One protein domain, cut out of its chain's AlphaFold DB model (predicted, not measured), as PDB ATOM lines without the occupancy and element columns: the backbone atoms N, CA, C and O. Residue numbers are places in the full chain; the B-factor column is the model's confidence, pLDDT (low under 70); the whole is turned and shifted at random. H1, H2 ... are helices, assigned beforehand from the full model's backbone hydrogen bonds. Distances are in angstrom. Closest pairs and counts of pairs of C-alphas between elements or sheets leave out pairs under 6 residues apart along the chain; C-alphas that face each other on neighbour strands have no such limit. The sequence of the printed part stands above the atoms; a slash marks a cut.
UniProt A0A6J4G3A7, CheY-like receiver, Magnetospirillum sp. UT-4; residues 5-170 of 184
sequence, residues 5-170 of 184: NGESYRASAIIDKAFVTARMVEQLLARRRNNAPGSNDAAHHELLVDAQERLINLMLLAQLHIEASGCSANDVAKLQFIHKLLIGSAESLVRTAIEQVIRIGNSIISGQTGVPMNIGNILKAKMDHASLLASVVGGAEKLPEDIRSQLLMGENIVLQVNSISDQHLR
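Overview. This is residues 5 to 170 of the 184 residues of the protein "CheY-like receiver" of Magnetospirillum sp. UT-4 (UniProt A0A6J4G3A7). Long helix H3 is the spine; the helical hairpin H1 and H2 crosses its residues 75 to 93, while H4 and H5 pack on its later part. Residues 33 to 39, at the hairpin's turn, stick out. The printed part has 166 residues, with five named helices in order H1 to H5, which hold 139 of them, and no named strand; its class is all helix, and it is only just loose, close to compact, with a radius of gyration of the C-alphas of 18.8 A and spans of 58 by 42 by 28 A.

Arrangement. H1, residues 5 to 34, and H2, residues 41 to 69, touch at a shallow tilt of 23 degrees, closest C-alphas Ala 18 and Leu 58, 5.6 A. The hub H3, residues 73 to 109, kinks 32 degrees near residue 88 and touches H1, H2, H4, residues 119 to 136, and H5, residues 145 to 169. Every O i to N i+4 pair is within hydrogen-bond range in H1, H4 and H5, 24 of 25 in H2, 32 of 33 in H3.

Along the chain. H3 spans 52.2 A. C-alpha 5 begins H1 at (151.080, 183.426, 32.057); C-alpha 169 ends H5 at (133.813, 131.052, 35.245).

Size, cuts and confidence. The printed part has no cut and no long link; 33 residues have pLDDT under 70, among them 63 to 71.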
ATOM      1  N   ASN A   5     152.296 182.749  31.586       54.47
ATOM      2  CA  ASN A   5     151.080 183.426  32.057       54.47
ATOM      3  C   ASN A   5     149.787 182.636  31.776       54.47
ATOM      4  O   ASN A   5     148.794 182.820  32.476       54.47
ATOM      5  N   GLY A   6     149.771 181.784  30.745       59.69
ATOM      6  CA  GLY A   6     148.573 181.042  30.336       59.69
ATOM      7  C   GLY A   6     148.268 179.830  31.220       59.69
ATOM      8  O   GLY A   6     147.101 179.499  31.425       59.69
ATOM      9  N   GLU A   7     149.299 179.184  31.762       58.66
ATOM     10  CA  GLU A   7     149.156 178.011  32.632       58.66
ATOM     11  C   GLU A   7     148.771 178.418  34.054       58.66
ATOM     12  O   GLU A   7     147.833 177.853  34.617       58.66
ATOM     13  N   SER A   8     149.368 179.496  34.568       59.53
ATOM     14  CA  SER A   8     149.006 180.066  35.870       59.53
ATOM     15  C   SER A   8     147.547 180.572  35.902       59.53
ATOM     16  O   SER A   8     146.812 180.337  36.863       59.53
ATOM     17  N   TYR A   9     147.055 181.164  34.801       61.94
ATOM     18  CA  TYR A   9     145.647 181.582  34.676       61.94
ATOM     19  C   TYR A   9     144.672 180.393  34.650       61.94
ATOM     20  O   TYR A   9     143.568 180.468  35.191       61.94
ATOM     21  N   ARG A  10     145.075 179.271  34.035       67.31
ATOM     22  CA  ARG A  10     144.283 178.031  34.015       67.31
ATOM     23  C   ARG A  10     144.237 177.374  35.392       67.31
ATOM     24  O   ARG A  10     143.161 176.945  35.799       67.31
ATOM     25  N   ALA A  11     145.357 177.349  36.114       68.06
ATOM     26  CA  ALA A  11     145.417 176.837  37.480       68.06
ATOM     27  C   ALA A  11     144.468 177.614  38.406       68.06
ATOM     28  O   ALA A  11     143.618 177.013  39.063       68.06
ATOM     29  N   SER A  12     144.522 178.950  38.376       73.44
ATOM     30  CA  SER A  12     143.642 179.798  39.192       73.44
ATOM     31  C   SER A  12     142.155 179.600  38.848       73.44
ATOM     32  O   SER A  12     141.330 179.432  39.746       73.44
ATOM     33  N   ALA A  13     141.804 179.474  37.562       78.88
ATOM     34  CA  ALA A  13     140.426 179.195  37.143       78.88
ATOM     35  C   ALA A  13     139.907 177.819  37.614       78.88
ATOM     36  O   ALA A  13     138.730 177.678  37.961       78.88
ATOM     37  N   ILE A  14     140.766 176.793  37.640       78.38
ATOM     38  CA  ILE A  14     140.420 175.464  38.171       78.38
ATOM     39  C   ILE A  14     140.211 175.540  39.687       78.38
ATOM     40  O   ILE A  14     139.227 174.993  40.187       78.38
ATOM     41  N   ILE A  15     141.073 176.265  40.403       77.25
ATOM     42  CA  ILE A  15     140.969 176.475  41.854       77.25
ATOM     43  C   ILE A  15     139.696 177.253  42.206       77.25
ATOM     44  O   ILE A  15     138.990 176.875  43.139       77.25
ATOM     45  N   ASP A  16     139.331 178.275  41.433       80.25
ATOM     46  CA  ASP A  16     138.070 179.006  41.604       80.25
ATOM     47  C   ASP A  16     136.855 178.102  41.408       80.25
ATOM     48  O   ASP A  16     135.912 178.113  42.205       80.25
ATOM     49  N   LYS A  17     136.888 177.255  40.378       81.88
ATOM     50  CA  LYS A  17     135.819 176.289  40.117       81.88
ATOM     51  C   LYS A  17     135.719 175.238  41.224       81.88
ATOM     52  O   LYS A  17     134.608 174.881  41.627       81.88
ATOM     53  N   ALA A  18     136.855 174.770  41.742       79.50
ATOM     54  CA  ALA A  18     136.909 173.883  42.898       79.50
ATOM     55  C   ALA A  18     136.327 174.576  44.138       79.50
ATOM     56  O   ALA A  18     135.494 174.000  44.832       79.50
ATOM     57  N   PHE A  19     136.664 175.844  44.369       77.44
ATOM     58  CA  PHE A  19     136.168 176.615  45.504       77.44
ATOM     59  C   PHE A  19     134.646 176.815  45.465       77.44
ATOM     60  O   PHE A  19     133.968 176.611  46.474       77.44
ATOM     61  N   VAL A  20     134.078 177.147  44.302       84.06
ATOM     62  CA  VAL A  20     132.618 177.246  44.127       84.06
ATOM     63  C   VAL A  20     131.944 175.896  44.384       84.06
ATOM     64  O   VAL A  20     130.932 175.832  45.082       84.06
ATOM     65  N   THR A  21     132.529 174.810  43.876       79.75
ATOM     66  CA  THR A  21     132.004 173.452  44.088       79.75
ATOM     67  C   THR A  21     132.066 173.061  45.571       79.75
ATOM     68  O   THR A  21     131.096 172.532  46.106       79.75
ATOM     69  N   ALA A  22     133.143 173.416  46.278       76.62
ATOM     70  CA  ALA A  22     133.282 173.217  47.720       76.62
ATOM     71  C   ALA A  22     132.202 173.961  48.516       76.62
ATOM     72  O   ALA A  22     131.594 173.395  49.424       76.62
ATOM     73  N   ARG A  23     131.893 175.209  48.148       78.81
ATOM     74  CA  ARG A  23     130.791 175.966  48.766       78.81
ATOM     75  C   ARG A  23     129.428 175.335  48.508       78.81
ATOM     76  O   ARG A  23     128.587 175.324  49.402       78.81
ATOM     77  N   MET A  24     129.211 174.777  47.320       81.69
ATOM     78  CA  MET A  24     127.983 174.043  47.015       81.69
ATOM     79  C   MET A  24     127.852 172.779  47.880       81.69
ATOM     80  O   MET A  24     126.788 172.543  48.449       81.69
ATOM     81  N   VAL A  25     128.936 172.016  48.058       78.00
ATOM     82  CA  VAL A  25     128.979 170.853  48.965       78.00
ATOM     83  C   VAL A  25     128.691 171.270  50.412       78.00
ATOM     84  O   VAL A  25     127.854 170.652  51.066       78.00
ATOM     85  N   GLU A  26     129.311 172.345  50.906       77.81
ATOM     86  CA  GLU A  26     129.060 172.892  52.249       77.81
ATOM     87  C   GLU A  26     127.574 173.237  52.456       77.81
ATOM     88  O   GLU A  26     126.977 172.883  53.475       77.81
ATOM     89  N   GLN A  27     126.945 173.870  51.463       80.81
ATOM     90  CA  GLN A  27     125.522 174.205  51.505       80.81
ATOM     91  C   GLN A  27     124.624 172.964  51.491       80.81
ATOM     92  O   GLN A  27     123.629 172.928  52.218       80.81
ATOM     93  N   LEU A  28     124.953 171.947  50.691       76.62
ATOM     94  CA  LEU A  28     124.211 170.682  50.652       76.62
ATOM     95  C   LEU A  28     124.312 169.935  51.990       76.62
ATOM     96  O   LEU A  28     123.296 169.465  52.504       76.62
ATOM     97  N   LEU A  29     125.498 169.910  52.609       72.38
ATOM     98  CA  LEU A  29     125.710 169.348  53.949       72.38
ATOM     99  C   LEU A  29     124.910 170.100  55.020       72.38
ATOM    100  O   LEU A  29     124.241 169.477  55.845       72.38
ATOM    101  N   ALA A  30     124.930 171.436  54.991       75.12
ATOM    102  CA  ALA A  30     124.166 172.263  55.923       75.12
ATOM    103  C   ALA A  30     122.650 172.049  55.775       75.12
ATOM    104  O   ALA A  30     121.940 171.933  56.772       75.12
ATOM    105  N   ARG A  31     122.151 171.933  54.537       74.12
ATOM    106  CA  ARG A  31     120.741 171.614  54.259       74.12
ATOM    107  C   ARG A  31     120.358 170.239  54.788       74.12
ATOM    108  O   ARG A  31     119.313 170.113  55.415       74.12
ATOM    109  N   ARG A  32     121.211 169.230  54.597       68.56
ATOM    110  CA  ARG A  32     120.982 167.884  55.135       68.56
ATOM    111  C   ARG A  32     120.886 167.890  56.660       68.56
ATOM    112  O   ARG A  32     119.994 167.263  57.208       68.56
ATOM    113  N   ARG A  33     121.755 168.645  57.340       68.31
ATOM    114  CA  ARG A  33     121.739 168.776  58.805       68.31
ATOM    115  C   ARG A  33     120.457 169.428  59.341       68.31
ATOM    116  O   ARG A  33     120.063 169.134  60.464       68.31
ATOM    117  N   ASN A  34     119.831 170.299  58.551       71.12
ATOM    118  CA  ASN A  34     118.657 171.075  58.955       71.12
ATOM    119  C   ASN A  34     117.317 170.460  58.507       71.12
ATOM    120  O   ASN A  34     116.269 170.911  58.965       71.12
ATOM    121  N   ASN A  35     117.327 169.453  57.627       66.50
ATOM    122  CA  ASN A  35     116.116 168.800  57.130       66.50
ATOM    123  C   ASN A  35     115.750 167.573  57.984       66.50
ATOM    124  O   ASN A  35     116.610 166.771  58.337       66.50
ATOM    125  N   ALA A  36     114.458 167.406  58.291       56.72
ATOM    126  CA  ALA A  36     113.944 166.221  58.977       56.72
ATOM    127  C   ALA A  36     114.027 164.971  58.067       56.72
ATOM    128  O   ALA A  36     113.796 165.087  56.857       56.72
ATOM    129  N   PRO A  37     114.326 163.779  58.615       53.12
ATOM    130  CA  PRO A  37     114.433 162.558  57.821       53.12
ATOM    131  C   PRO A  37     113.051 162.189  57.263       53.12
ATOM    132  O   PRO A  37     112.106 162.054  58.038       53.12
ATOM    133  N   GLY A  38     112.902 162.013  55.941       55.56
ATOM    134  CA  GLY A  38     111.660 161.396  55.451       55.56
ATOM    135  C   GLY A  38     111.283 161.423  53.971       55.56
ATOM    136  O   GLY A  38     110.500 160.561  53.592       55.56
ATOM    137  N   SER A  39     111.770 162.321  53.103       50.12
ATOM    138  CA  SER A  39     111.274 162.282  51.701       50.12
ATOM    139  C   SER A  39     112.213 162.736  50.583       50.12
ATOM    140  O   SER A  39     112.017 162.310  49.452       50.12
ATOM    141  N   ASN A  40     113.270 163.501  50.870       55.84
ATOM    142  CA  ASN A  40     114.227 163.967  49.850       55.84
ATOM    143  C   ASN A  40     115.683 163.551  50.122       55.84
ATOM    144  O   ASN A  40     116.593 163.992  49.423       55.84
ATOM    145  N   ASP A  41     115.910 162.703  51.127       63.31
ATOM    146  CA  ASP A  41     117.249 162.397  51.643       63.31
ATOM    147  C   ASP A  41     118.088 161.576  50.646       63.31
ATOM    148  O   ASP A  41     119.280 161.820  50.504       63.31
ATOM    149  N   ALA A  42     117.462 160.685  49.863       65.12
ATOM    150  CA  ALA A  42     118.155 159.902  48.835       65.12
ATOM    151  C   ALA A  42     118.655 160.772  47.664       65.12
ATOM    152  O   ALA A  42     119.835 160.730  47.335       65.12
ATOM    153  N   ALA A  43     117.792 161.621  47.096       70.38
ATOM    154  CA  ALA A  43     118.171 162.526  46.007       70.38
ATOM    155  C   ALA A  43     119.164 163.612  46.467       70.38
ATOM    156  O   ALA A  43     120.057 164.005  45.723       70.38
ATOM    157  N   HIS A  44     119.043 164.094  47.711       68.44
ATOM    158  CA  HIS A  44     120.024 165.019  48.290       68.44
ATOM    159  C   HIS A  44     121.368 164.340  48.553       68.44
ATOM    160  O   HIS A  44     122.406 164.977  48.394       68.44
ATOM    161  N   HIS A  45     121.357 163.068  48.953       68.94
ATOM    162  CA  HIS A  45     122.568 162.282  49.134       68.94
ATOM    163  C   HIS A  45     123.278 162.034  47.801       68.94
ATOM    164  O   HIS A  45     124.484 162.237  47.733       68.94
ATOM    165  N   GLU A  46     122.549 161.702  46.737       74.81
ATOM    166  CA  GLU A  46     123.112 161.523  45.391       74.81
ATOM    167  C   GLU A  46     123.744 162.821  44.862       74.81
ATOM    168  O   GLU A  46     124.916 162.835  44.500       74.81
ATOM    169  N   LEU A  47     123.034 163.953  44.955       76.56
ATOM    170  CA  LEU A  47     123.578 165.266  44.576       76.56
ATOM    171  C   LEU A  47     124.808 165.673  45.400       76.56
ATOM    172  O   LEU A  47     125.699 166.359  44.897       76.56
ATOM    173  N   LEU A  48     124.841 165.298  46.679       74.50
ATOM    174  CA  LEU A  48     125.977 165.551  47.554       74.50
ATOM    175  C   LEU A  48     127.187 164.708  47.137       74.50
ATOM    176  O   LEU A  48     128.287 165.252  47.063       74.50
ATOM    177  N   VAL A  49     126.981 163.420  46.858       72.81
ATOM    178  CA  VAL A  49     128.027 162.498  46.398       72.81
ATOM    179  C   VAL A  49     128.608 162.987  45.071       72.81
ATOM    180  O   VAL A  49     129.815 163.210  44.997       72.81
ATOM    181  N   ASP A  50     127.768 163.300  44.081       78.44
ATOM    182  CA  ASP A  50     128.201 163.828  42.778       78.44
ATOM    183  C   ASP A  50     129.017 165.123  42.913       78.44
ATOM    184  O   ASP A  50     130.054 165.312  42.268       78.44
ATOM    185  N   ALA A  51     128.562 166.048  43.764       77.44
ATOM    186  CA  ALA A  51     129.260 167.309  43.996       77.44
ATOM    187  C   ALA A  51     130.613 167.100  44.697       77.44
ATOM    188  O   ALA A  51     131.577 167.808  44.389       77.44
ATOM    189  N   GLN A  52     130.706 166.129  45.608       76.25
ATOM    190  CA  GLN A  52     131.949 165.768  46.290       76.25
ATOM    191  C   GLN A  52     132.934 165.068  45.344       76.25
ATOM    192  O   GLN A  52     134.103 165.446  45.311       76.25
ATOM    193  N   GLU A  53     132.481 164.133  44.508       75.50
ATOM    194  CA  GLU A  53     133.318 163.487  43.485       75.50
ATOM    195  C   GLU A  53     133.865 164.505  42.480       75.50
ATOM    196  O   GLU A  53     135.057 164.521  42.153       75.50
ATOM    197  N   ARG A  54     133.018 165.440  42.038       80.38
ATOM    198  CA  ARG A  54     133.443 166.540  41.169       80.38
ATOM    199  C   ARG A  54     134.493 167.426  41.835       80.38
ATOM    200  O   ARG A  54     135.419 167.876  41.158       80.38
ATOM    201  N   LEU A  55     134.356 167.682  43.135       78.31
ATOM    202  CA  LEU A  55     135.321 168.465  43.901       78.31
ATOM    203  C   LEU A  55     136.677 167.757  44.004       78.31
ATOM    204  O   LEU A  55     137.704 168.402  43.795       78.31
ATOM    205  N   ILE A  56     136.682 166.447  44.265       73.56
ATOM    206  CA  ILE A  56     137.900 165.622  44.307       73.56
ATOM    207  C   ILE A  56     138.634 165.695  42.966       73.56
ATOM    208  O   ILE A  56     139.821 166.012  42.928       73.56
ATOM    209  N   ASN A  57     137.917 165.493  41.858       76.06
ATOM    210  CA  ASN A  57     138.501 165.546  40.516       76.06
ATOM    211  C   ASN A  57     139.096 166.923  40.187       76.06
ATOM    212  O   ASN A  57     140.187 167.013  39.627       76.06
ATOM    213  N   LEU A  58     138.406 168.009  40.554       75.50
ATOM    214  CA  LEU A  58     138.917 169.370  40.364       75.50
ATOM    215  C   LEU A  58     140.167 169.644  41.205       75.50
ATOM    216  O   LEU A  58     141.046 170.372  40.754       75.50
ATOM    217  N   MET A  59     140.268 169.050  42.393       75.56
ATOM    218  CA  MET A  59     141.441 169.186  43.254       75.56
ATOM    219  C   MET A  59     142.630 168.362  42.776       75.56
ATOM    220  O   MET A  59     143.749 168.863  42.818       75.56
ATOM    221  N   LEU A  60     142.398 167.162  42.240       70.56
ATOM    222  CA  LEU A  60     143.441 166.376  41.581       70.56
ATOM    223  C   LEU A  60     144.020 167.138  40.375       70.56
ATOM    224  O   LEU A  60     145.232 167.227  40.203       70.56
ATOM    225  N   LEU A  61     143.146 167.762  39.576       69.06
ATOM    226  CA  LEU A  61     143.546 168.629  38.464       69.06
ATOM    227  C   LEU A  61     144.285 169.885  38.948       69.06
ATOM    228  O   LEU A  61     145.283 170.272  38.347       69.06
ATOM    229  N   ALA A  62     143.825 170.515  40.032       70.06
ATOM    230  CA  ALA A  62     144.507 171.665  40.618       70.06
ATOM    231  C   ALA A  62     145.913 171.294  41.114       70.06
ATOM    232  O   ALA A  62     146.853 172.037  40.851       70.06
ATOM    233  N   GLN A  63     146.076 170.136  41.762       68.25
ATOM    234  CA  GLN A  63     147.369 169.644  42.238       68.25
ATOM    235  C   GLN A  63     148.368 169.455  41.088       68.25
ATOM    236  O   GLN A  63     149.469 169.998  41.154       68.25
ATOM    237  N   LEU A  64     147.956 168.791  40.000       62.44
ATOM    238  CA  LEU A  64     148.786 168.609  38.800       62.44
ATOM    239  C   LEU A  64     149.263 169.944  38.199       62.44
ATOM    240  O   LEU A  64     150.365 170.031  37.663       62.44
ATOM    241  N   HIS A  65     148.448 170.998  38.290       62.84
ATOM    242  CA  HIS A  65     148.798 172.321  37.766       62.84
ATOM    243  C   HIS A  65     149.640 173.169  38.728       62.84
ATOM    244  O   HIS A  65     150.491 173.936  38.272       62.84
ATOM    245  N   ILE A  66     149.449 173.017  40.039       66.31
ATOM    246  CA  ILE A  66     150.278 173.673  41.062       66.31
ATOM    247  C   ILE A  66     151.716 173.149  41.001       66.31
ATOM    248  O   ILE A  66     152.652 173.943  41.083       66.31
ATOM    249  N   GLU A  67     151.895 171.841  40.794       60.19
ATOM    250  CA  GLU A  67     153.210 171.217  40.594       60.19
ATOM    251  C   GLU A  67     153.932 171.756  39.343       60.19
ATOM    252  O   GLU A  67     155.160 171.803  39.322       60.19
ATOM    253  N   ALA A  68     153.185 172.225  38.334       56.59
ATOM    254  CA  ALA A  68     153.734 172.759  37.085       56.59
ATOM    255  C   ALA A  68     154.023 174.275  37.102       56.59
ATOM    256  O   ALA A  68     154.960 174.712  36.440       56.59
ATOM    257  N   SER A  69     153.238 175.084  37.826       62.81
ATOM    258  CA  SER A  69     153.220 176.556  37.657       62.81
ATOM    259  C   SER A  69     153.279 177.378  38.956       62.81
ATOM    260  O   SER A  69     153.263 178.610  38.917       62.81
ATOM    261  N   GLY A  70     153.394 176.724  40.118       59.81
ATOM    262  CA  GLY A  70     153.414 177.390  41.423       59.81
ATOM    263  C   GLY A  70     152.027 177.861  41.885       59.81
ATOM    264  O   GLY A  70     151.023 177.669  41.204       59.81
ATOM    265  N   CYS A  71     151.943 178.449  43.085       68.25
ATOM    266  CA  CYS A  71     150.665 178.812  43.712       68.25
ATOM    267  C   CYS A  71     150.714 180.211  44.342       68.25
ATOM    268  O   CYS A  71     151.634 180.523  45.100       68.25
ATOM    269  N   SER A  72     149.706 181.049  44.071       73.75
ATOM    270  CA  SER A  72     149.572 182.365  44.709       73.75
ATOM    271  C   SER A  72     149.086 182.239  46.161       73.75
ATOM    272  O   SER A  72     148.410 181.273  46.516       73.75
ATOM    273  N   ALA A  73     149.367 183.232  47.013       69.75
ATOM    274  CA  ALA A  73     148.937 183.210  48.418       69.75
ATOM    275  C   ALA A  73     147.402 183.138  48.591       69.75
ATOM    276  O   ALA A  73     146.910 182.485  49.512       69.75
ATOM    277  N   ASN A  74     146.641 183.759  47.681       71.56
ATOM    278  CA  ASN A  74     145.176 183.678  47.676       71.56
ATOM    279  C   ASN A  74     144.681 182.278  47.297       71.56
ATOM    280  O   ASN A  74     143.714 181.783  47.880       71.56
ATOM    281  N   ASP A  75     145.350 181.629  46.348       70.00
ATOM    282  CA  ASP A  75     145.009 180.271  45.931       70.00
ATOM    283  C   ASP A  75     145.341 179.257  47.032       70.00
ATOM    284  O   ASP A  75     144.537 178.366  47.293       70.00
ATOM    285  N   VAL A  76     146.429 179.456  47.789       70.31
ATOM    286  CA  VAL A  76     146.753 178.637  48.975       70.31
ATOM    287  C   VAL A  76     145.622 178.674  50.007       70.31
ATOM    288  O   VAL A  76     145.224 177.629  50.521       70.31
ATOM    289  N   ALA A  77     145.055 179.850  50.296       71.62
ATOM    290  CA  ALA A  77     143.944 179.967  51.242       71.62
ATOM    291  C   ALA A  77     142.677 179.233  50.754       71.62
ATOM    292  O   ALA A  77     142.013 178.547  51.536       71.62
ATOM    293  N   LYS A  78     142.360 179.324  49.452       75.06
ATOM    294  CA  LYS A  78     141.245 178.579  48.838       75.06
ATOM    295  C   LYS A  78     141.481 177.072  48.908       75.06
ATOM    296  O   LYS A  78     140.583 176.339  49.313       75.06
ATOM    297  N   LEU A  79     142.690 176.616  48.588       72.25
ATOM    298  CA  LEU A  79     143.076 175.206  48.648       72.25
ATOM    299  C   LEU A  79     143.011 174.655  50.073       72.25
ATOM    300  O   LEU A  79     142.514 173.552  50.263       72.25
ATOM    301  N   GLN A  80     143.425 175.418  51.089       71.62
ATOM    302  CA  GLN A  80     143.295 175.009  52.494       71.62
ATOM    303  C   GLN A  80     141.832 174.844  52.925       71.62
ATOM    304  O   GLN A  80     141.510 173.904  53.656       71.62
ATOM    305  N   PHE A  81     140.940 175.737  52.482       74.88
ATOM    306  CA  PHE A  81     139.501 175.598  52.719       74.88
ATOM    307  C   PHE A  81     138.949 174.342  52.038       74.88
ATOM    308  O   PHE A  81     138.288 173.530  52.688       74.88
ATOM    309  N   ILE A  82     139.267 174.158  50.753       75.50
ATOM    310  CA  ILE A  82     138.815 173.001  49.978       75.50
ATOM    311  C   ILE A  82     139.341 171.699  50.596       75.50
ATOM    312  O   ILE A  82     138.573 170.759  50.749       75.50
ATOM    313  N   HIS A  83     140.603 171.661  51.025       72.94
ATOM    314  CA  HIS A  83     141.228 170.504  51.666       72.94
ATOM    315  C   HIS A  83     140.522 170.101  52.970       72.94
ATOM    316  O   HIS A  83     140.211 168.930  53.167       72.94
ATOM    317  N   LYS A  84     140.192 171.067  53.842       74.50
ATOM    318  CA  LYS A  84     139.429 170.792  55.074       74.50
ATOM    319  C   LYS A  84     138.043 170.224  54.782       74.50
ATOM    320  O   LYS A  84     137.611 169.293  55.457       74.50
ATOM    321  N   LEU A  85     137.356 170.784  53.786       73.25
ATOM    322  CA  LEU A  85     136.046 170.293  53.371       73.25
ATOM    323  C   LEU A  85     136.148 168.880  52.778       73.25
ATOM    324  O   LEU A  85     135.326 168.020  53.088       73.25
ATOM    325  N   LEU A  86     137.186 168.645  51.971       74.19
ATOM    326  CA  LEU A  86     137.450 167.374  51.312       74.19
ATOM    327  C   LEU A  86     137.696 166.253  52.301       74.19
ATOM    328  O   LEU A  86     137.046 165.224  52.170       74.19
ATOM    329  N   ILE A  87     138.557 166.460  53.299       72.12
ATOM    330  CA  ILE A  87     138.828 165.462  54.342       72.12
ATOM    331  C   ILE A  87     137.518 165.016  55.004       72.12
ATOM    332  O   ILE A  87     137.221 163.825  55.041       72.12
ATOM    333  N   GLY A  88     136.684 165.971  55.432       70.19
ATOM    334  CA  GLY A  88     135.402 165.658  56.068       70.19
ATOM    335  C   GLY A  88     134.416 164.935  55.141       70.19
ATOM    336  O   GLY A  88     133.664 164.071  55.587       70.19
ATOM    337  N   SER A  89     134.413 165.254  53.844       72.56
ATOM    338  CA  SER A  89     133.565 164.562  52.864       72.56
ATOM    339  C   SER A  89     134.093 163.189  52.449       72.56
ATOM    340  O   SER A  89     133.307 162.261  52.270       72.56
ATOM    341  N   ALA A  90     135.410 163.049  52.315       75.62
ATOM    342  CA  ALA A  90     136.063 161.848  51.829       75.62
ATOM    343  C   ALA A  90     135.840 160.693  52.803       75.62
ATOM    344  O   ALA A  90     135.472 159.616  52.358       75.62
ATOM    345  N   GLU A  91     135.912 160.919  54.117       82.31
ATOM    346  CA  GLU A  91     135.558 159.899  55.116       82.31
ATOM    347  C   GLU A  91     134.130 159.352  54.924       82.31
ATOM    348  O   GLU A  91     133.906 158.139  54.952       82.31
ATOM    349  N   SER A  92     133.156 160.234  54.673       79.12
ATOM    350  CA  SER A  92     131.766 159.830  54.423       79.12
ATOM    351  C   SER A  92     131.616 159.044  53.118       79.12
ATOM    352  O   SER A  92     130.816 158.106  53.051       79.12
ATOM    353  N   LEU A  93     132.360 159.424  52.078       79.38
ATOM    354  CA  LEU A  93     132.355 158.731  50.792       79.38
ATOM    355  C   LEU A  93     133.031 157.360  50.884       79.38
ATOM    356  O   LEU A  93     132.479 156.386  50.376       79.38
ATOM    357  N   VAL A  94     134.163 157.265  51.592       84.12
ATOM    358  CA  VAL A  94     134.858 156.003  51.889       84.12
ATOM    359  C   VAL A  94     133.887 155.042  52.567       84.12
ATOM    360  O   VAL A  94     133.684 153.931  52.081       84.12
ATOM    361  N   ARG A  95     133.213 155.490  53.634       85.19
ATOM    362  CA  ARG A  95     132.225 154.678  54.355       85.19
ATOM    363  C   ARG A  95     131.118 154.175  53.428       85.19
ATOM    364  O   ARG A  95     130.839 152.982  53.397       85.19
ATOM    365  N   THR A  96     130.532 155.066  52.631       82.69
ATOM    366  CA  THR A  96     129.429 154.720  51.718       82.69
ATOM    367  C   THR A  96     129.865 153.700  50.662       82.69
ATOM    368  O   THR A  96     129.150 152.731  50.392       82.69
ATOM    369  N   ALA A  97     131.050 153.888  50.074       82.31
ATOM    370  CA  ALA A  97     131.609 152.973  49.084       82.31
ATOM    371  C   ALA A  97     131.860 151.582  49.686       82.31
ATOM    372  O   ALA A  97     131.444 150.576  49.105       82.31
ATOM    373  N   ILE A  98     132.461 151.520  50.877       88.88
ATOM    374  CA  ILE A  98     132.743 150.262  51.575       88.88
ATOM    375  C   ILE A  98     131.451 149.551  51.987       88.88
ATOM    376  O   ILE A  98     131.314 148.350  51.768       88.88
ATOM    377  N   GLU A  99     130.466 150.264  52.532       88.56
ATOM    378  CA  GLU A  99     129.178 149.679  52.925       88.56
ATOM    379  C   GLU A  99     128.451 149.032  51.741       88.56
ATOM    380  O   GLU A  99     127.815 147.983  51.885       88.56
ATOM    381  N   GLN A 100     128.543 149.624  50.548       86.25
ATOM    382  CA  GLN A 100     128.024 149.003  49.329       86.25
ATOM    383  C   GLN A 100     128.768 147.709  48.991       86.25
ATOM    384  O   GLN A 100     128.113 146.709  48.695       86.25
ATOM    385  N   VAL A 101     130.102 147.708  49.071       91.00
ATOM    386  CA  VAL A 101     130.923 146.513  48.819       91.00
ATOM    387  C   VAL A 101     130.587 145.401  49.807       91.00
ATOM    388  O   VAL A 101     130.301 144.283  49.380       91.00
ATOM    389  N   ILE A 102     130.545 145.707  51.106       91.06
ATOM    390  CA  ILE A 102     130.243 144.736  52.162       91.06
ATOM    391  C   ILE A 102     128.857 144.126  51.945       91.06
ATOM    392  O   ILE A 102     128.701 142.907  51.962       91.06
ATOM    393  N   ARG A 103     127.841 144.958  51.704       91.25
ATOM    394  CA  ARG A 103     126.459 144.504  51.500       91.25
ATOM    395  C   ARG A 103     126.317 143.605  50.273       91.25
ATOM    396  O   ARG A 103     125.743 142.525  50.381       91.25
ATOM    397  N   ILE A 104     126.828 144.042  49.121       88.88
ATOM    398  CA  ILE A 104     126.719 143.276  47.871       88.88
ATOM    399  C   ILE A 104     127.536 141.987  47.978       88.88
ATOM    400  O   ILE A 104     127.040 140.912  47.652       88.88
ATOM    401  N   GLY A 105     128.767 142.072  48.478       89.56
ATOM    402  CA  GLY A 105     129.637 140.913  48.599       89.56
ATOM    403  C   GLY A 105     129.116 139.873  49.589       89.56
ATOM    404  O   GLY A 105     129.105 138.693  49.259       89.56
ATOM    405  N   ASN A 106     128.571 140.281  50.739       91.44
ATOM    406  CA  ASN A 106     127.935 139.351  51.679       91.44
ATOM    407  C   ASN A 106     126.712 138.649  51.074       91.44
ATOM    408  O   ASN A 106     126.508 137.461  51.323       91.44
ATOM    409  N   SER A 107     125.916 139.344  50.257       89.56
ATOM    410  CA  SER A 107     124.782 138.740  49.543       89.56
ATOM    411  C   SER A 107     125.229 137.640  48.568       89.56
ATOM    412  O   SER A 107     124.566 136.612  48.433       89.56
ATOM    413  N   ILE A 108     126.385 137.825  47.924       88.56
ATOM    414  CA  ILE A 108     126.984 136.834  47.019       88.56
ATOM    415  C   ILE A 108     127.584 135.667  47.807       88.56
ATOM    416  O   ILE A 108     127.296 134.513  47.502       88.56
ATOM    417  N   ILE A 109     128.382 135.954  48.840       89.31
ATOM    418  CA  ILE A 109     129.054 134.938  49.670       89.31
ATOM    419  C   ILE A 109     128.029 134.037  50.372       89.31
ATOM    420  O   ILE A 109     128.220 132.827  50.453       89.31
ATOM    421  N   SER A 110     126.923 134.609  50.851       88.94
ATOM    422  CA  SER A 110     125.836 133.857  51.493       88.94
ATOM    423  C   SER A 110     124.923 133.111  50.514       88.94
ATOM    424  O   SER A 110     124.037 132.380  50.954       88.94
ATOM    425  N   GLY A 111     125.100 133.293  49.200       83.81
ATOM    426  CA  GLY A 111     124.259 132.677  48.172       83.81
ATOM    427  C   GLY A 111     122.832 133.236  48.095       83.81
ATOM    428  O   GLY A 111     121.995 132.655  47.409       83.81
ATOM    429  N   GLN A 112     122.537 134.356  48.769       86.12
ATOM    430  CA  GLN A 112     121.233 135.033  48.680       86.12
ATOM    431  C   GLN A 112     120.967 135.580  47.273       86.12
ATOM    432  O   GLN A 112     119.823 135.643  46.825       86.12
ATOM    433  N   THR A 113     122.030 135.958  46.568       80.88
ATOM    434  CA  THR A 113     121.998 136.393  45.171       80.88
ATOM    435  C   THR A 113     122.947 135.540  44.342       80.88
ATOM    436  O   THR A 113     124.045 135.227  44.798       80.88
ATOM    437  N   GLY A 114     122.555 135.202  43.109       79.81
ATOM    438  CA  GLY A 114     123.461 134.554  42.154       79.81
ATOM    439  C   GLY A 114     124.689 135.420  41.858       79.81
ATOM    440  O   GLY A 114     124.662 136.621  42.110       79.81
ATOM    441  N   VAL A 115     125.754 134.818  41.323       85.06
ATOM    442  CA  VAL A 115     127.021 135.498  41.002       85.06
ATOM    443  C   VAL A 115     126.905 136.152  39.619       85.06
ATOM    444  O   VAL A 115     126.949 135.441  38.612       85.06
ATOM    445  N   PRO A 116     126.743 137.486  39.516       82.44
ATOM    446  CA  PRO A 116     126.665 138.141  38.219       82.44
ATOM    447  C   PRO A 116     128.024 138.101  37.520       82.44
ATOM    448  O   PRO A 116     129.077 138.215  38.153       82.44
ATOM    449  N   MET A 117     128.007 138.008  36.193       78.56
ATOM    450  CA  MET A 117     129.225 138.129  35.396       78.56
ATOM    451  C   MET A 117     129.906 139.480  35.683       78.56
ATOM    452  O   MET A 117     129.241 140.511  35.755       78.56
ATOM    453  N   ASN A 118     131.232 139.473  35.850       83.19
ATOM    454  CA  ASN A 118     132.065 140.644  36.171       83.19
ATOM    455  C   ASN A 118     131.835 141.301  37.544       83.19
ATOM    456  O   ASN A 118     132.401 142.366  37.797       83.19
ATOM    457  N   ILE A 119     131.076 140.689  38.460       86.62
ATOM    458  CA  ILE A 119     130.819 141.294  39.775       86.62
ATOM    459  C   ILE A 119     132.098 141.540  40.581       86.62
ATOM    460  O   ILE A 119     132.226 142.573  41.232       86.62
ATOM    461  N   GLY A 120     133.079 140.645  40.455       85.38
ATOM    462  CA  GLY A 120     134.401 140.802  41.047       85.38
ATOM    463  C   GLY A 120     135.114 142.089  40.617       85.38
ATOM    464  O   GLY A 120     135.587 142.853  41.458       85.38
ATOM    465  N   ASN A 121     135.089 142.401  39.315       85.69
ATOM    466  CA  ASN A 121     135.659 143.638  38.770       85.69
ATOM    467  C   ASN A 121     134.913 144.883  39.265       85.69
ATOM    468  O   ASN A 121     135.542 145.895  39.562       85.69
ATOM    469  N   ILE A 122     133.584 144.809  39.385       87.12
ATOM    470  CA  ILE A 122     132.760 145.917  39.887       87.12
ATOM    471  C   ILE A 122     133.084 146.207  41.355       87.12
ATOM    472  O   ILE A 122     133.286 147.364  41.728       87.12
ATOM    473  N   LEU A 123     133.145 145.172  42.195       89.50
ATOM    474  CA  LEU A 123     133.467 145.339  43.612       89.50
ATOM    475  C   LEU A 123     134.913 145.797  43.810       89.50
ATOM    476  O   LEU A 123     135.159 146.666  44.643       89.50
ATOM    477  N   LYS A 124     135.848 145.288  42.999       89.12
ATOM    478  CA  LYS A 124     137.232 145.765  42.980       89.12
ATOM    479  C   LYS A 124     137.309 147.249  42.628       89.12
ATOM    480  O   LYS A 124     137.897 147.997  43.389       89.12
ATOM    481  N   ALA A 125     136.643 147.698  41.563       85.19
ATOM    482  CA  ALA A 125     136.629 149.111  41.184       85.19
ATOM    483  C   ALA A 125     136.048 150.014  42.290       85.19
ATOM    484  O   ALA A 125     136.541 151.117  42.518       85.19
ATOM    485  N   LYS A 126     135.025 149.542  43.018       85.50
ATOM    486  CA  LYS A 126     134.479 150.264  44.179       85.50
ATOM    487  C   LYS A 126     135.459 150.330  45.352       85.50
ATOM    488  O   LYS A 126     135.519 151.362  46.014       85.50
ATOM    489  N   MET A 127     136.230 149.271  45.593       90.69
ATOM    490  CA  MET A 127     137.295 149.297  46.596       90.69
ATOM    491  C   MET A 127     138.472 150.173  46.171       90.69
ATOM    492  O   MET A 127     138.946 150.956  46.983       90.69
ATOM    493  N   ASP A 128     138.884 150.129  44.905       87.00
ATOM    494  CA  ASP A 128     139.921 151.014  44.360       87.00
ATOM    495  C   ASP A 128     139.504 152.488  44.515       87.00
ATOM    496  O   ASP A 128     140.307 153.334  44.913       87.00
ATOM    497  N   HIS A 129     138.219 152.792  44.298       82.75
ATOM    498  CA  HIS A 129     137.650 154.110  44.572       82.75
ATOM    499  C   HIS A 129     137.697 154.473  46.065       82.75
ATOM    500  O   HIS A 129     138.119 155.575  46.411       82.75
ATOM    501  N   ALA A 130     137.326 153.558  46.968       85.75
ATOM    502  CA  ALA A 130     137.433 153.788  48.412       85.75
ATOM    503  C   ALA A 130     138.887 154.050  48.853       85.75
ATOM    504  O   ALA A 130     139.131 154.945  49.661       85.75
ATOM    505  N   SER A 131     139.858 153.340  48.278       85.75
ATOM    506  CA  SER A 131     141.289 153.546  48.531       85.75
ATOM    507  C   SER A 131     141.792 154.893  48.008       85.75
ATOM    508  O   SER A 131     142.560 155.572  48.692       85.75
ATOM    509  N   LEU A 132     141.320 155.335  46.838       82.25
ATOM    510  CA  LEU A 132     141.603 156.677  46.324       82.25
ATOM    511  C   LEU A 132     141.066 157.750  47.280       82.25
ATOM    512  O   LEU A 132     141.790 158.673  47.644       82.25
ATOM    513  N   LEU A 133     139.829 157.605  47.752       80.75
ATOM    514  CA  LEU A 133     139.236 158.528  48.720       80.75
ATOM    515  C   LEU A 133     139.996 158.530  50.058       80.75
ATOM    516  O   LEU A 133     140.206 159.590  50.644       80.75
ATOM    517  N   ALA A 134     140.483 157.372  50.512       81.44
ATOM    518  CA  ALA A 134     141.346 157.278  51.689       81.44
ATOM    519  C   ALA A 134     142.674 158.031  51.494       81.44
ATOM    520  O   ALA A 134     143.140 158.707  52.412       81.44
ATOM    521  N   SER A 135     143.267 157.987  50.295       80.19
ATOM    522  CA  SER A 135     144.480 158.764  50.000       80.19
ATOM    523  C   SER A 135     144.252 160.278  50.056       80.19
ATOM    524  O   SER A 135     145.146 161.002  50.485       80.19
ATOM    525  N   VAL A 136     143.042 160.758  49.736       74.12
ATOM    526  CA  VAL A 136     142.670 162.180  49.869       74.12
ATOM    527  C   VAL A 136     142.660 162.630  51.336       74.12
ATOM    528  O   VAL A 136     142.972 163.782  51.625       74.12
ATOM    529  N   VAL A 137     142.367 161.727  52.277       75.69
ATOM    530  CA  VAL A 137     142.449 161.989  53.731       75.69
ATOM    531  C   VAL A 137     143.902 161.950  54.245       75.69
ATOM    532  O   VAL A 137     144.182 162.277  55.399       75.69
ATOM    533  N   GLY A 138     144.857 161.605  53.379       77.06
ATOM    534  CA  GLY A 138     146.262 161.434  53.727       77.06
ATOM    535  C   GLY A 138     146.631 159.997  54.082       77.06
ATOM    536  O   GLY A 138     147.647 159.814  54.738       77.06
ATOM    537  N   GLY A 139     145.824 159.013  53.667       81.00
ATOM    538  CA  GLY A 139     146.093 157.585  53.838       81.00
ATOM    539  C   GLY A 139     145.095 156.871  54.756       81.00
ATOM    540  O   GLY A 139     144.377 157.489  55.548       81.00
ATOM    541  N   ALA A 140     145.046 155.539  54.662       82.50
ATOM    542  CA  ALA A 140     144.139 154.710  55.463       82.50
ATOM    543  C   ALA A 140     144.438 154.778  56.975       82.50
ATOM    544  O   ALA A 140     143.568 154.524  57.805       82.50
ATOM    545  N   GLU A 141     145.660 155.148  57.352       84.50
ATOM    546  CA  GLU A 141     146.100 155.371  58.727       84.50
ATOM    547  C   GLU A 141     145.542 156.654  59.350       84.50
ATOM    548  O   GLU A 141     145.508 156.763  60.576       84.50
ATOM    549  N   LYS A 142     145.120 157.615  58.519       84.19
ATOM    550  CA  LYS A 142     144.483 158.864  58.955       84.19
ATOM    551  C   LYS A 142     142.975 158.731  59.125       84.19
ATOM    552  O   LYS A 142     142.375 159.596  59.753       84.19
ATOM    553  N   LEU A 143     142.385 157.658  58.602       85.38
ATOM    554  CA  LEU A 143     140.967 157.379  58.775       85.38
ATOM    555  C   LEU A 143     140.647 156.969  60.225       85.38
ATOM    556  O   LEU A 143     141.471 156.329  60.890       85.38
ATOM    557  N   PRO A 144     139.419 157.259  60.694       87.12
ATOM    558  CA  PRO A 144     138.859 156.670  61.905       87.12
ATOM    559  C   PRO A 144     138.997 155.139  61.934       87.12
ATOM    560  O   PRO A 144     138.890 154.464  60.906       87.12
ATOM    561  N   GLU A 145     139.228 154.578  63.123       88.75
ATOM    562  CA  GLU A 145     139.503 153.145  63.302       88.75
ATOM    563  C   GLU A 145     138.375 152.243  62.779       88.75
ATOM    564  O   GLU A 145     138.647 151.196  62.188       88.75
ATOM    565  N   ASP A 146     137.122 152.669  62.935       88.88
ATOM    566  CA  ASP A 146     135.949 151.964  62.426       88.88
ATOM    567  C   ASP A 146     135.941 151.910  60.892       88.88
ATOM    568  O   ASP A 146     135.745 150.839  60.318       88.88
ATOM    569  N   ILE A 147     136.234 153.028  60.218       87.44
ATOM    570  CA  ILE A 147     136.309 153.088  58.750       87.44
ATOM    571  C   ILE A 147     137.479 152.243  58.246       87.44
ATOM    572  O   ILE A 147     137.335 151.493  57.282       87.44
ATOM    573  N   ARG A 148     138.631 152.303  58.921       90.69
ATOM    574  CA  ARG A 148     139.804 151.489  58.581       90.69
ATOM    575  C   ARG A 148     139.517 149.990  58.708       90.69
ATOM    576  O   ARG A 148     139.906 149.216  57.839       90.69
ATOM    577  N   SER A 149     138.814 149.575  59.763       90.31
ATOM    578  CA  SER A 149     138.385 148.182  59.935       90.31
ATOM    579  C   SER A 149     137.420 147.746  58.828       90.31
ATOM    580  O   SER A 149     137.586 146.671  58.249       90.31
ATOM    581  N   GLN A 150     136.460 148.604  58.474       89.44
ATOM    582  CA  GLN A 150     135.541 148.354  57.366       89.44
ATOM    583  C   GLN A 150     136.278 148.248  56.023       89.44
ATOM    584  O   GLN A 150     135.934 147.381  55.222       89.44
ATOM    585  N   LEU A 151     137.303 149.071  55.783       89.56
ATOM    586  CA  LEU A 151     138.109 149.031  54.558       89.56
ATOM    587  C   LEU A 151     138.770 147.655  54.388       89.56
ATOM    588  O   LEU A 151     138.583 147.013  53.358       89.56
ATOM    589  N   LEU A 152     139.428 147.150  55.437       90.88
ATOM    590  CA  LEU A 152     140.030 145.809  55.453       90.88
ATOM    591  C   LEU A 152     138.990 144.696  55.247       90.88
ATOM    592  O   LEU A 152     139.238 143.712  54.547       90.88
ATOM    593  N   MET A 153     137.804 144.844  55.841       91.19
ATOM    594  CA  MET A 153     136.704 143.901  55.639       91.19
ATOM    595  C   MET A 153     136.224 143.902  54.180       91.19
ATOM    596  O   MET A 153     136.007 142.835  53.607       91.19
ATOM    597  N   GLY A 154     136.097 145.082  53.572       89.88
ATOM    598  CA  GLY A 154     135.751 145.252  52.163       89.88
ATOM    599  C   GLY A 154     136.765 144.585  51.235       89.88
ATOM    600  O   GLY A 154     136.367 143.831  50.350       89.88
ATOM    601  N   GLU A 155     138.065 144.776  51.477       91.88
ATOM    602  CA  GLU A 155     139.140 144.119  50.716       91.88
ATOM    603  C   GLU A 155     139.027 142.591  50.773       91.88
ATOM    604  O   GLU A 155     139.070 141.918  49.740       91.88
ATOM    605  N   ASN A 156     138.811 142.033  51.966       93.00
ATOM    606  CA  ASN A 156     138.636 140.592  52.145       93.00
ATOM    607  C   ASN A 156     137.397 140.071  51.394       93.00
ATOM    608  O   ASN A 156     137.456 139.047  50.712       93.00
ATOM    609  N   ILE A 157     136.285 140.805  51.444       91.56
ATOM    610  CA  ILE A 157     135.066 140.456  50.708       91.56
ATOM    611  C   ILE A 157     135.309 140.450  49.195       91.56
ATOM    612  O   ILE A 157     134.872 139.518  48.519       91.56
ATOM    613  N   VAL A 158     136.033 141.431  48.651       92.00
ATOM    614  CA  VAL A 158     136.389 141.446  47.222       92.00
ATOM    615  C   VAL A 158     137.217 140.221  46.846       92.00
ATOM    616  O   VAL A 158     136.937 139.590  45.826       92.00
ATOM    617  N   LEU A 159     138.199 139.840  47.669       91.50
ATOM    618  CA  LEU A 159     139.007 138.638  47.438       91.50
ATOM    619  C   LEU A 159     138.148 137.365  47.418       91.50
ATOM    620  O   LEU A 159     138.300 136.533  46.521       91.50
ATOM    621  N   GLN A 160     137.212 137.235  48.359       90.19
ATOM    622  CA  GLN A 160     136.299 136.092  48.417       90.19
ATOM    623  C   GLN A 160     135.362 136.045  47.207       90.19
ATOM    624  O   GLN A 160     135.235 134.999  46.571       90.19
ATOM    625  N   VAL A 161     134.751 137.173  46.829       88.81
ATOM    626  CA  VAL A 161     133.854 137.237  45.664       88.81
ATOM    627  C   VAL A 161     134.603 136.968  44.358       88.81
ATOM    628  O   VAL A 161     134.058 136.291  43.486       88.81
ATOM    629  N   ASN A 162     135.850 137.428  44.219       87.38
ATOM    630  CA  ASN A 162     136.694 137.092  43.068       87.38
ATOM    631  C   ASN A 162     136.967 135.586  43.000       87.38
ATOM    632  O   ASN A 162     136.780 134.989  41.945       87.38
ATOM    633  N   SER A 163     137.303 134.951  44.126       87.31
ATOM    634  CA  SER A 163     137.500 133.497  44.179       87.31
ATOM    635  C   SER A 163     136.240 132.725  43.770       87.31
ATOM    636  O   SER A 163     136.317 131.789  42.974       87.31
ATOM    637  N   ILE A 164     135.069 133.149  44.257       84.94
ATOM    638  CA  ILE A 164     133.774 132.565  43.883       84.94
ATOM    639  C   ILE A 164     133.501 132.772  42.386       84.94
ATOM    640  O   ILE A 164     133.102 131.833  41.697       84.94
ATOM    641  N   SER A 165     133.745 133.978  41.870       81.88
ATOM    642  CA  SER A 165     133.538 134.320  40.456       81.88
ATOM    643  C   SER A 165     134.433 133.485  39.539       81.88
ATOM    644  O   SER A 165     133.948 132.932  38.554       81.88
ATOM    645  N   ASP A 166     135.708 133.312  39.894       81.31
ATOM    646  CA  ASP A 166     136.668 132.499  39.143       81.31
ATOM    647  C   ASP A 166     136.285 131.014  39.134       81.31
ATOM    648  O   ASP A 166     136.454 130.332  38.124       81.31
ATOM    649  N   GLN A 167     135.728 130.501  40.235       77.00
ATOM    650  CA  GLN A 167     135.194 129.136  40.294       77.00
ATOM    651  C   GLN A 167     133.960 128.958  39.398       77.00
ATOM    652  O   GLN A 167     133.821 127.909  38.776       77.00
ATOM    653  N   HIS A 168     133.101 129.976  39.289       67.19
ATOM    654  CA  HIS A 168     131.909 129.944  38.433       67.19
ATOM    655  C   HIS A 168     132.232 130.143  36.941       67.19
ATOM    656  O   HIS A 168     131.506 129.645  36.085       67.19
ATOM    657  N   LEU A 169     133.326 130.842  36.616       60.81
ATOM    658  CA  LEU A 169     133.813 131.052  35.245       60.81
ATOM    659  C   LEU A 169     134.604 129.861  34.692       60.81
ATOM    660  O   LEU A 169     134.813 129.771  33.478       60.81
ATOM    661  N   ARG A 170     135.039 128.927  35.546       56.22
ATOM    662  CA  ARG A 170     135.608 127.656  35.092       56.22
ATOM    663  C   ARG A 170     134.500 126.822  34.459       56.22
ATOM    664  O   ARG A 170     133.766 126.116  35.142       56.22
TER     665      ARG A 170